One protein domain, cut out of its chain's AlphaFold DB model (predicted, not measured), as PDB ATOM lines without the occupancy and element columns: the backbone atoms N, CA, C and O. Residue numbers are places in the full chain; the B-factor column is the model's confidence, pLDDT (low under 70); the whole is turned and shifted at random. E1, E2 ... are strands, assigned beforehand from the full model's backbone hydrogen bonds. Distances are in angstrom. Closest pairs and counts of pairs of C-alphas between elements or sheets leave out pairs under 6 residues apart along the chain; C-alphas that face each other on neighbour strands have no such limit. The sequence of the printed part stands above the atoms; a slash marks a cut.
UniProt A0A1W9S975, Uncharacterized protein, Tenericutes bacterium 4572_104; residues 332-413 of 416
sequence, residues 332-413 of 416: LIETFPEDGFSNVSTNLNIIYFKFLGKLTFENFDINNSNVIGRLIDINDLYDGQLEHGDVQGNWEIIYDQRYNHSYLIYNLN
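Overview. This is residues 332 to 413 of the 416 residues of an uncharacterized protein of Tenericutes bacterium 4572_104 (UniProt A0A1W9S975). Look first for one twisted sheet of four antiparallel strands, in the order E1, E2, E6, E5; beyond one end of it a small two-strand hairpin, E3 and E4, carries on the long axis, and its tip, residues 378 to 383, sticks out free. The printed part has 82 residues with six named strands, E1 to E6 along the chain, and no named helix. The class is all strand, though 35 of the 82 residues are in named elements, under half. The whole is a loose rod, with a radius of gyration of the C-alphas of 15.0 A and spans of 48 by 23 by 20 A.

Arrangement. Start at inner strands E2, residues 350 to 356, and E6, residues 405 to 412: they are antiparallel at 166 degrees, with N 355 and O 406 2.7 A apart. Edge strand E5, residues 393 to 400, forms a hairpin with E6, antiparallel at 162 degrees, N 400 and O 405 at 2.7 A. On the other edge, E1, residues 332 to 336, forms a hairpin with E2 at 167 degrees, N 336 and O 352 at 2.8 A. The sheet is twisted, its C-alphas up to 4.3 A off the best plane. E3, residues 372 to 374, and E4, residues 387 to 390, form an antiparallel hairpin at 163 degrees, N 388 and O 373 at 3.3 A. E4 runs on into E5 at 64 degrees across 2 residues.

Along the chain. Find C-alpha 332 at (8.362, 17.799, 22.766), where E1 begins; C-alpha 412, at (-7.808, 12.296, 34.958), ends E6. E5 measures 22.6 A, E6 22.1 A and E2 19.8 A.

Size, cuts and confidence. The C-alphas farthest apart, Tyr 382 and Arg 402, are 49.6 A apart. The printed part has no cut; the links E1 to E2, E2 to E3 and E3 to E4 are long. Confidence is under 70 at residues 340 to 348, 373 to 390, 402 and 413.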
ATOM      1  N   LEU A 332       8.590  17.977  21.329       86.62
ATOM      2  CA  LEU A 332       8.362  17.799  22.766       86.62
ATOM      3  C   LEU A 332       9.508  18.446  23.565       86.62
ATOM      4  O   LEU A 332      10.681  18.180  23.293       86.62
ATOM      5  N   ILE A 333       9.167  19.319  24.511       86.94
ATOM      6  CA  ILE A 333      10.110  20.052  25.370       86.94
ATOM      7  C   ILE A 333      10.098  19.481  26.785       86.94
ATOM      8  O   ILE A 333      11.149  19.344  27.401       86.94
ATOM      9  N   GLU A 334       8.912  19.179  27.308       82.81
ATOM     10  CA  GLU A 334       8.723  18.856  28.718       82.81
ATOM     11  C   GLU A 334       7.514  17.930  28.877       82.81
ATOM     12  O   GLU A 334       6.527  18.048  28.143       82.81
ATOM     13  N   THR A 335       7.593  17.015  29.837       83.56
ATOM     14  CA  THR A 335       6.479  16.161  30.249       83.56
ATOM     15  C   THR A 335       6.301  16.248  31.749       83.56
ATOM     16  O   THR A 335       7.265  16.384  32.498       83.56
ATOM     17  N   PHE A 336       5.059  16.126  32.189       74.94
ATOM     18  CA  PHE A 336       4.742  15.896  33.582       74.94
ATOM     19  C   PHE A 336       3.751  14.735  33.693       74.94
ATOM     20  O   PHE A 336       2.684  14.811  33.086       74.94
ATOM     21  N   PRO A 337       4.050  13.698  34.486       74.88
ATOM     22  CA  PRO A 337       5.336  13.455  35.140       74.88
ATOM     23  C   PRO A 337       6.511  13.399  34.149       74.88
ATOM     24  O   PRO A 337       6.318  13.184  32.948       74.88
ATOM     25  N   GLU A 338       7.724  13.642  34.641       73.38
ATOM     26  CA  GLU A 338       8.929  13.493  33.821       73.38
ATOM     27  C   GLU A 338       9.075  12.039  33.349       73.38
ATOM     28  O   GLU A 338       8.667  11.098  34.041       73.38
ATOM     29  N   ASP A 339       9.651  11.847  32.163       73.44
ATOM     30  CA  ASP A 339       9.931  10.506  31.650       73.44
ATOM     31  C   ASP A 339      10.844   9.731  32.620       73.44
ATOM     32  O   ASP A 339      11.819  10.261  33.155       73.44
ATOM     33  N   GLY A 340      10.503   8.469  32.882       66.06
ATOM     34  CA  GLY A 340      11.223   7.612  33.826       66.06
ATOM     35  C   GLY A 340      11.021   7.925  35.317       66.06
ATOM     36  O   GLY A 340      11.679   7.301  36.151       66.06
ATOM     37  N   PHE A 341      10.127   8.847  35.694       65.38
ATOM     38  CA  PHE A 341       9.892   9.168  37.105       65.38
ATOM     39  C   PHE A 341       9.163   8.025  37.837       65.38
ATOM     40  O   PHE A 341       8.023   7.688  37.523       65.38
ATOM     41  N   SER A 342       9.804   7.428  38.848       52.72
ATOM     42  CA  SER A 342       9.315   6.206  39.515       52.72
ATOM     43  C   SER A 342       8.430   6.443  40.749       52.72
ATOM     44  O   SER A 342       7.918   5.486  41.319       52.72
ATOM     45  N   ASN A 343       8.240   7.697  41.174       55.25
ATOM     46  CA  ASN A 343       7.501   8.065  42.393       55.25
ATOM     47  C   ASN A 343       6.350   9.034  42.098       55.25
ATOM     48  O   ASN A 343       6.194  10.075  42.740       55.25
ATOM     49  N   VAL A 344       5.551   8.708  41.088       57.00
ATOM     50  CA  VAL A 344       4.360   9.486  40.749       57.00
ATOM     51  C   VAL A 344       3.255   9.168  41.757       57.00
ATOM     52  O   VAL A 344       2.903   8.013  41.973       57.00
ATOM     53  N   SER A 345       2.722  10.205  42.407       59.16
ATOM     54  CA  SER A 345       1.621  10.079  43.371       59.16
ATOM     55  C   SER A 345       0.428   9.357  42.735       59.16
ATOM     56  O   SER A 345      -0.021   9.761  41.670       59.16
ATOM     57  N   THR A 346      -0.166   8.383  43.430       60.25
ATOM     58  CA  THR A 346      -1.428   7.734  43.007       60.25
ATOM     59  C   THR A 346      -2.593   8.716  42.886       60.25
ATOM     60  O   THR A 346      -3.555   8.448  42.184       60.25
ATOM     61  N   ASN A 347      -2.493   9.871  43.549       60.16
ATOM     62  CA  ASN A 347      -3.469  10.965  43.468       60.16
ATOM     63  C   ASN A 347      -3.112  11.993  42.378       60.16
ATOM     64  O   ASN A 347      -3.471  13.164  42.495       60.16
ATOM     65  N   LEU A 348      -2.267  11.628  41.413       67.12
ATOM     66  CA  LEU A 348      -2.001  12.479  40.261       67.12
ATOM     67  C   LEU A 348      -3.294  12.575  39.450       67.12
ATOM     68  O   LEU A 348      -3.763  11.539  38.997       67.12
ATOM     69  N   ASN A 349      -3.823  13.785  39.223       73.69
ATOM     70  CA  ASN A 349      -4.979  13.957  38.330       73.69
ATOM     71  C   ASN A 349      -4.649  14.678  37.015       73.69
ATOM     72  O   ASN A 349      -5.544  14.925  36.213       73.69
ATOM     73  N   ILE A 350      -3.383  15.028  36.779       78.81
ATOM     74  CA  ILE A 350      -2.961  15.715  35.557       78.81
ATOM     75  C   ILE A 350      -1.685  15.085  35.018       78.81
ATOM     76  O   ILE A 350      -0.700  14.954  35.744       78.81
ATOM     77  N   ILE A 351      -1.696  14.779  33.726       84.38
ATOM     78  CA  ILE A 351      -0.499  14.524  32.923       84.38
ATOM     79  C   ILE A 351      -0.439  15.629  31.869       84.38
ATOM     80  O   ILE A 351      -1.473  15.986  31.310       84.38
ATOM     81  N   TYR A 352       0.728  16.192  31.572       86.88
ATOM     82  CA  TYR A 352       0.859  17.099  30.435       86.88
ATOM     83  C   TYR A 352       2.114  16.858  29.613       86.88
ATOM     84  O   TYR A 352       3.139  16.391  30.103       86.88
ATOM     85  N   PHE A 353       2.020  17.252  28.350       87.50
ATOM     86  CA  PHE A 353       3.107  17.304  27.390       87.50
ATOM     87  C   PHE A 353       3.181  18.722  26.846       87.50
ATOM     88  O   PHE A 353       2.192  19.256  26.341       87.50
ATOM     89  N   LYS A 354       4.350  19.339  26.949       87.50
ATOM     90  CA  LYS A 354       4.626  20.672  26.425       87.50
ATOM     91  C   LYS A 354       5.478  20.541  25.178       87.50
ATOM     92  O   LYS A 354       6.551  19.943  25.206       87.50
ATOM     93  N   PHE A 355       5.010  21.131  24.094       89.25
ATOM     94  CA  PHE A 355       5.649  21.120  22.792       89.25
ATOM     95  C   PHE A 355       6.054  22.531  22.375       89.25
ATOM     96  O   PHE A 355       5.345  23.488  22.670       89.25
ATOM     97  N   LEU A 356       7.150  22.640  21.631       86.69
ATOM     98  CA  LEU A 356       7.500  23.786  20.803       86.69
ATOM     99  C   LEU A 356       6.742  23.650  19.487       86.69
ATOM    100  O   LEU A 356       6.818  22.601  18.851       86.69
ATOM    101  N   GLY A 357       6.021  24.689  19.085       87.31
ATOM    102  CA  GLY A 357       5.127  24.689  17.935       87.31
ATOM    103  C   GLY A 357       3.650  24.557  18.311       87.31
ATOM    104  O   GLY A 357       3.277  24.292  19.454       87.31
ATOM    105  N   LYS A 358       2.788  24.755  17.311       88.56
ATOM    106  CA  LYS A 358       1.331  24.712  17.463       88.56
ATOM    107  C   LYS A 358       0.791  23.298  17.248       88.56
ATOM    108  O   LYS A 358       0.676  22.832  16.118       88.56
ATOM    109  N   LEU A 359       0.374  22.658  18.332       87.75
ATOM    110  CA  LEU A 359      -0.452  21.452  18.329       87.75
ATOM    111  C   LEU A 359      -1.919  21.819  18.084       87.75
ATOM    112  O   LEU A 359      -2.468  22.716  18.731       87.75
ATOM    113  N   THR A 360      -2.559  21.109  17.164       84.69
ATOM    114  CA  THR A 360      -3.993  21.203  16.867       84.69
ATOM    115  C   THR A 360      -4.600  19.803  16.876       84.69
ATOM    116  O   THR A 360      -3.888  18.813  16.716       84.69
ATOM    117  N   PHE A 361      -5.925  19.719  17.001       78.62
ATOM    118  CA  PHE A 361      -6.664  18.458  16.859       78.62
ATOM    119  C   PHE A 361      -6.532  17.822  15.461       78.62
ATOM    120  O   PHE A 361      -6.841  16.651  15.294       78.62
ATOM    121  N   GLU A 362      -6.078  18.573  14.452       79.81
ATOM    122  CA  GLU A 362      -5.793  18.036  13.112       79.81
ATOM    123  C   GLU A 362      -4.475  17.246  13.082       79.81
ATOM    124  O   GLU A 362      -4.344  16.288  12.325       79.81
ATOM    125  N   ASN A 363      -3.516  17.630  13.931       78.00
ATOM    126  CA  ASN A 363      -2.169  17.056  13.969       78.00
ATOM    127  C   ASN A 363      -2.007  16.006  15.078       78.00
ATOM    128  O   ASN A 363      -0.976  15.339  15.147       78.00
ATOM    129  N   PHE A 364      -2.995  15.877  15.964       79.62
ATOM    130  CA  PHE A 364      -2.989  14.933  17.071       79.62
ATOM    131  C   PHE A 364      -4.377  14.312  17.239       79.62
ATOM    132  O   PHE A 364      -5.339  14.990  17.606       79.62
ATOM    133  N   ASP A 365      -4.467  13.013  16.958       80.62
ATOM    134  CA  ASP A 365      -5.714  12.261  17.045       80.62
ATOM    135  C   ASP A 365      -6.000  11.857  18.497       80.62
ATOM    136  O   ASP A 365      -5.609  10.787  18.975       80.62
ATOM    137  N   ILE A 366      -6.704  12.739  19.206       77.62
ATOM    138  CA  ILE A 366      -7.147  12.501  20.586       77.62
ATOM    139  C   ILE A 366      -8.017  11.250  20.704       77.62
ATOM    140  O   ILE A 366      -7.963  10.582  21.732       77.62
ATOM    141  N   ASN A 367      -8.772  10.889  19.662       75.56
ATOM    142  CA  ASN A 367      -9.662   9.728  19.718       75.56
ATOM    143  C   ASN A 367      -8.897   8.397  19.685       75.56
ATOM    144  O   ASN A 367      -9.451   7.376  20.081       75.56
ATOM    145  N   ASN A 368      -7.641   8.409  19.232       78.12
ATOM    146  CA  ASN A 368      -6.737   7.256  19.245       78.12
ATOM    147  C   ASN A 368      -5.673   7.338  20.352       78.12
ATOM    148  O   ASN A 368      -4.730   6.546  20.359       78.12
ATOM    149  N   SER A 369      -5.794   8.292  21.277       79.81
ATOM    150  CA  SER A 369      -4.803   8.521  22.328       79.81
ATOM    151  C   SER A 369      -5.304   8.006  23.675       79.81
ATOM    152  O   SER A 369      -6.207   8.593  24.270       79.81
ATOM    153  N   ASN A 370      -4.666   6.953  24.188       75.44
ATOM    154  CA  ASN A 370      -5.002   6.341  25.475       75.44
ATOM    155  C   ASN A 370      -3.898   6.576  26.509       75.44
ATOM    156  O   ASN A 370      -2.710   6.557  26.183       75.44
ATOM    157  N   VAL A 371      -4.301   6.748  27.767       73.56
ATOM    158  CA  VAL A 371      -3.400   6.750  28.923       73.56
ATOM    159  C   VAL A 371      -3.612   5.447  29.684       73.56
ATOM    160  O   VAL A 371      -4.720   5.158  30.130       73.56
ATOM    161  N   ILE A 372      -2.545   4.659  29.827       70.25
ATOM    162  CA  ILE A 372      -2.580   3.353  30.494       70.25
ATOM    163  C   ILE A 372      -1.731   3.435  31.761       70.25
ATOM    164  O   ILE A 372      -0.560   3.812  31.710       70.25
ATOM    165  N   GLY A 373      -2.322   3.068  32.899       66.88
ATOM    166  CA  GLY A 373      -1.625   2.968  34.176       66.88
ATOM    167  C   GLY A 373      -1.073   1.560  34.387       66.88
ATOM    168  O   GLY A 373      -1.780   0.569  34.194       66.88
ATOM    169  N   ARG A 374       0.186   1.449  34.818       61.16
ATOM    170  CA  ARG A 374       0.794   0.176  35.232       61.16
ATOM    171  C   ARG A 374       1.354   0.311  36.640       61.16
ATOM    172  O   ARG A 374       2.141   1.220  36.894       61.16
ATOM    173  N   LEU A 375       0.960  -0.591  37.537       58.53
ATOM    174  CA  LEU A 375       1.589  -0.717  38.847       58.53
ATOM    175  C   LEU A 375       2.779  -1.661  38.698       58.53
ATOM    176  O   LEU A 375       2.630  -2.792  38.244       58.53
ATOM    177  N   ILE A 376       3.962  -1.182  39.060       56.34
ATOM    178  CA  ILE A 376       5.162  -2.011  39.124       56.34
ATOM    179  C   ILE A 376       5.445  -2.229  40.608       56.34
ATOM    180  O   ILE A 376       6.070  -1.382  41.245       56.34
ATOM    181  N   ASP A 377       4.952  -3.334  41.174       53.78
ATOM    182  CA  ASP A 377       5.448  -3.790  42.473       53.78
ATOM    183  C   ASP A 377       6.832  -4.409  42.247       53.78
ATOM    184  O   ASP A 377       7.007  -5.334  41.452       53.78
ATOM    185  N   ILE A 378       7.840  -3.868  42.931       55.12
ATOM    186  CA  ILE A 378       9.230  -4.334  42.852       55.12
ATOM    187  C   ILE A 378       9.339  -5.808  43.290       55.12
ATOM    188  O   ILE A 378      10.273  -6.498  42.880       55.12
ATOM    189  N   ASN A 379       8.378  -6.315  44.069       53.62
ATOM    190  CA  ASN A 379       8.346  -7.710  44.503       53.62
ATOM    191  C   ASN A 379       7.736  -8.672  43.463       53.62
ATOM    192  O   ASN A 379       8.020  -9.867  43.531       53.62
ATOM    193  N   ASP A 380       6.991  -8.168  42.470       52.25
ATOM    194  CA  ASP A 380       6.273  -8.966  41.455       52.25
ATOM    195  C   ASP A 380       7.029  -9.084  40.119       52.25
ATOM    196  O   ASP A 380       6.472  -9.475  39.093       52.25
ATOM    197  N   LEU A 381       8.342  -8.821  40.104       53.59
ATOM    198  CA  LEU A 381       9.189  -8.957  38.905       53.59
ATOM    199  C   LEU A 381       9.199 -10.374  38.282       53.59
ATOM    200  O   LEU A 381       9.764 -10.547  37.201       53.59
ATOM    201  N   TYR A 382       8.579 -11.370  38.927       53.34
ATOM    202  CA  TYR A 382       8.504 -12.755  38.455       53.34
ATOM    203  C   TYR A 382       7.096 -13.273  38.124       53.34
ATOM    204  O   TYR A 382       7.015 -14.299  37.452       53.34
ATOM    205  N   ASP A 383       6.016 -12.574  38.486       49.56
ATOM    206  CA  ASP A 383       4.642 -13.001  38.184       49.56
ATOM    207  C   ASP A 383       3.850 -11.831  37.583       49.56
ATOM    208  O   ASP A 383       3.275 -11.023  38.293       49.56
ATOM    209  N   GLY A 384       3.860 -11.749  36.246       51.75
ATOM    210  CA  GLY A 384       2.901 -11.014  35.408       51.75
ATOM    211  C   GLY A 384       2.466  -9.617  35.876       51.75
ATOM    212  O   GLY A 384       1.580  -9.487  36.709       51.75
ATOM    213  N   GLN A 385       2.990  -8.573  35.223       53.53
ATOM    214  CA  GLN A 385       2.549  -7.180  35.388       53.53
ATOM    215  C   GLN A 385       1.012  -7.067  35.457       53.53
ATOM    216  O   GLN A 385       0.321  -7.344  34.474       53.53
ATOM    217  N   LEU A 386       0.479  -6.640  36.605       53.97
ATOM    218  CA  LEU A 386      -0.938  -6.319  36.762       53.97
ATOM    219  C   LEU A 386      -1.215  -4.979  36.062       53.97
ATOM    220  O   LEU A 386      -0.911  -3.903  36.581       53.97
ATOM    221  N   GLU A 387      -1.761  -5.036  34.844       55.75
ATOM    222  CA  GLU A 387      -2.270  -3.846  34.161       55.75
ATOM    223  C   GLU A 387      -3.485  -3.305  34.931       55.75
ATOM    224  O   GLU A 387      -4.459  -4.024  35.149       55.75
ATOM    225  N   HIS A 388      -3.449  -2.031  35.335       56.06
ATOM    226  CA  HIS A 388      -4.582  -1.377  36.009       56.06
ATOM    227  C   HIS A 388      -5.708  -0.975  35.037       56.06
ATOM    228  O   HIS A 388      -6.730  -0.440  35.465       56.06
ATOM    229  N   GLY A 389      -5.542  -1.266  33.744       62.16
ATOM    230  CA  GLY A 389      -6.476  -0.906  32.682       62.16
ATOM    231  C   GLY A 389      -6.318   0.537  32.199       62.16
ATOM    232  O   GLY A 389      -5.354   1.234  32.529       62.16
ATOM    233  N   ASP A 390      -7.274   0.960  31.373       66.69
ATOM    234  CA  ASP A 390      -7.341   2.319  30.842       66.69
ATOM    235  C   ASP A 390      -7.675   3.304  31.961       66.69
ATOM    236  O   ASP A 390      -8.659   3.137  32.689       66.69
ATOM    237  N   VAL A 391      -6.870   4.358  32.084       71.94
ATOM    238  CA  VAL A 391      -7.174   5.431  33.026       71.94
ATOM    239  C   VAL A 391      -8.205   6.348  32.379       71.94
ATOM    240  O   VAL A 391      -8.060   6.701  31.213       71.94
ATOM    241  N   GLN A 392      -9.277   6.697  33.095       78.00
ATOM    242  CA  GLN A 392     -10.317   7.573  32.551       78.00
ATOM    243  C   GLN A 392      -9.952   9.045  32.726       78.00
ATOM    244  O   GLN A 392      -9.515   9.475  33.791       78.00
ATOM    245  N   GLY A 393     -10.203   9.843  31.694       80.94
ATOM    246  CA  GLY A 393      -9.858  11.255  31.681       80.94
ATOM    247  C   GLY A 393     -10.174  11.915  30.348       80.94
ATOM    248  O   GLY A 393     -10.684  11.277  29.426       80.94
ATOM    249  N   ASN A 394      -9.884  13.208  30.260       83.94
ATOM    250  CA  ASN A 394     -10.153  14.033  29.092       83.94
ATOM    251  C   ASN A 394      -8.879  14.740  28.631       83.94
ATOM    252  O   ASN A 394      -8.165  15.343  29.434       83.94
ATOM    253  N   TRP A 395      -8.635  14.710  27.322       86.69
ATOM    254  CA  TRP A 395      -7.567  15.478  26.695       86.69
ATOM    255  C   TRP A 395      -7.996  16.927  26.444       86.69
ATOM    256  O   TRP A 395      -9.094  17.194  25.956       86.69
ATOM    257  N   GLU A 396      -7.092  17.863  26.704       87.00
ATOM    258  CA  GLU A 396      -7.215  19.277  26.368       87.00
ATOM    259  C   GLU A 396      -5.946  19.755  25.652       87.00
ATOM    260  O   GLU A 396      -4.832  19.431  26.059       87.00
ATOM    261  N   ILE A 397      -6.104  20.554  24.591       87.31
ATOM    262  CA  ILE A 397      -4.985  21.207  23.903       87.31
ATOM    263  C   ILE A 397      -5.049  22.710  24.157       87.31
ATOM    264  O   ILE A 397      -6.047  23.363  23.848       87.31
ATOM    265  N   ILE A 398      -3.954  23.283  24.656       85.88
ATOM    266  CA  ILE A 398      -3.816  24.724  24.867       85.88
ATOM    267  C   ILE A 398      -2.602  25.230  24.093       85.88
ATOM    268  O   ILE A 398      -1.482  24.829  24.379       85.88
ATOM    269  N   TYR A 399      -2.792  26.170  23.169       84.88
ATOM    270  CA  TYR A 399      -1.693  26.828  22.457       84.88
ATOM    271  C   TYR A 399      -1.389  28.207  23.059       84.88
ATOM    272  O   TYR A 399      -2.286  29.038  23.194       84.88
ATOM    273  N   ASP A 400      -0.132  28.441  23.433       78.38
ATOM    274  CA  ASP A 400       0.415  29.748  23.790       78.38
ATOM    275  C   ASP A 400       1.191  30.337  22.607       78.38
ATOM    276  O   ASP A 400       2.305  29.922  22.283       78.38
ATOM    277  N   GLN A 401       0.591  31.344  21.977       75.81
ATOM    278  CA  GLN A 401       1.170  32.051  20.837       75.81
ATOM    279  C   GLN A 401       2.455  32.811  21.176       75.81
ATOM    280  O   GLN A 401       3.264  33.026  20.280       75.81
ATOM    281  N   ARG A 402       2.648  33.241  22.430       68.81
ATOM    282  CA  ARG A 402       3.766  34.125  22.805       68.81
ATOM    283  C   ARG A 402       5.085  33.374  22.843       68.81
ATOM    284  O   ARG A 402       6.085  33.868  22.341       68.81
ATOM    285  N   TYR A 403       5.056  32.168  23.396       74.56
ATOM    286  CA  TYR A 403       6.225  31.299  23.488       74.56
ATOM    287  C   TYR A 403       6.282  30.263  22.363       74.56
ATOM    288  O   TYR A 403       7.198  29.450  22.328       74.56
ATOM    289  N   ASN A 404       5.305  30.283  21.446       82.12
ATOM    290  CA  ASN A 404       5.111  29.244  20.438       82.12
ATOM    291  C   ASN A 404       5.098  27.848  21.085       82.12
ATOM    292  O   ASN A 404       5.817  26.950  20.657       82.12
ATOM    293  N   HIS A 405       4.314  27.682  22.153       88.12
ATOM    294  CA  HIS A 405       4.217  26.422  22.886       88.12
ATOM    295  C   HIS A 405       2.805  25.856  22.834       88.12
ATOM    296  O   HIS A 405       1.833  26.582  23.027       88.12
ATOM    297  N   SER A 406       2.680  24.546  22.679       89.44
ATOM    298  CA  SER A 406       1.420  23.833  22.862       89.44
ATOM    299  C   SER A 406       1.490  22.884  24.041       89.44
ATOM    300  O   SER A 406       2.485  22.205  24.243       89.44
ATOM    301  N   TYR A 407       0.403  22.808  24.793       86.88
ATOM    302  CA  TYR A 407       0.243  21.920  25.932       86.88
ATOM    303  C   TYR A 407      -0.845  20.924  25.575       86.88
ATOM    304  O   TYR A 407      -1.959  21.334  25.252       86.88
ATOM    305  N   LEU A 408      -0.516  19.643  25.618       89.56
ATOM    306  CA  LEU A 408      -1.471  18.550  25.575       89.56
ATOM    307  C   LEU A 408      -1.628  18.045  27.005       89.56
ATOM    308  O   LEU A 408      -0.688  17.497  27.571       89.56
ATOM    309  N   ILE A 409      -2.791  18.276  27.596       86.00
ATOM    310  CA  ILE A 409      -3.071  18.010  29.002       86.00
ATOM    311  C   ILE A 409      -4.093  16.886  29.078       86.00
ATOM    312  O   ILE A 409      -5.138  16.957  28.441       86.00
ATOM    313  N   TYR A 410      -3.802  15.860  29.863       86.81
ATOM    314  CA  TYR A 410      -4.740  14.820  30.232       86.81
ATOM    315  C   TYR A 410      -5.219  15.055  31.659       86.81
ATOM    316  O   TYR A 410      -4.451  14.905  32.611       86.81
ATOM    317  N   ASN A 411      -6.486  15.429  31.798       81.62
ATOM    318  CA  ASN A 411      -7.142  15.560  33.092       81.62
ATOM    319  C   ASN A 411      -7.796  14.225  33.435       81.62
ATOM    320  O   ASN A 411      -8.756  13.818  32.781       81.62
ATOM    321  N   LEU A 412      -7.269  13.547  34.444       79.38
ATOM    322  CA  LEU A 412      -7.808  12.296  34.958       79.38
ATOM    323  C   LEU A 412      -9.133  12.591  35.667       79.38
ATOM    324  O   LEU A 412      -9.205  13.481  36.518       79.38
ATOM    325  N   ASN A 413     -10.185  11.862  35.305       68.44
ATOM    326  CA  ASN A 413     -11.433  11.903  36.060       68.44
ATOM    327  C   ASN A 413     -11.181  11.217  37.411       68.44
ATOM    328  O   ASN A 413     -10.401  10.264  37.465       68.44
TER     329      ASN A 413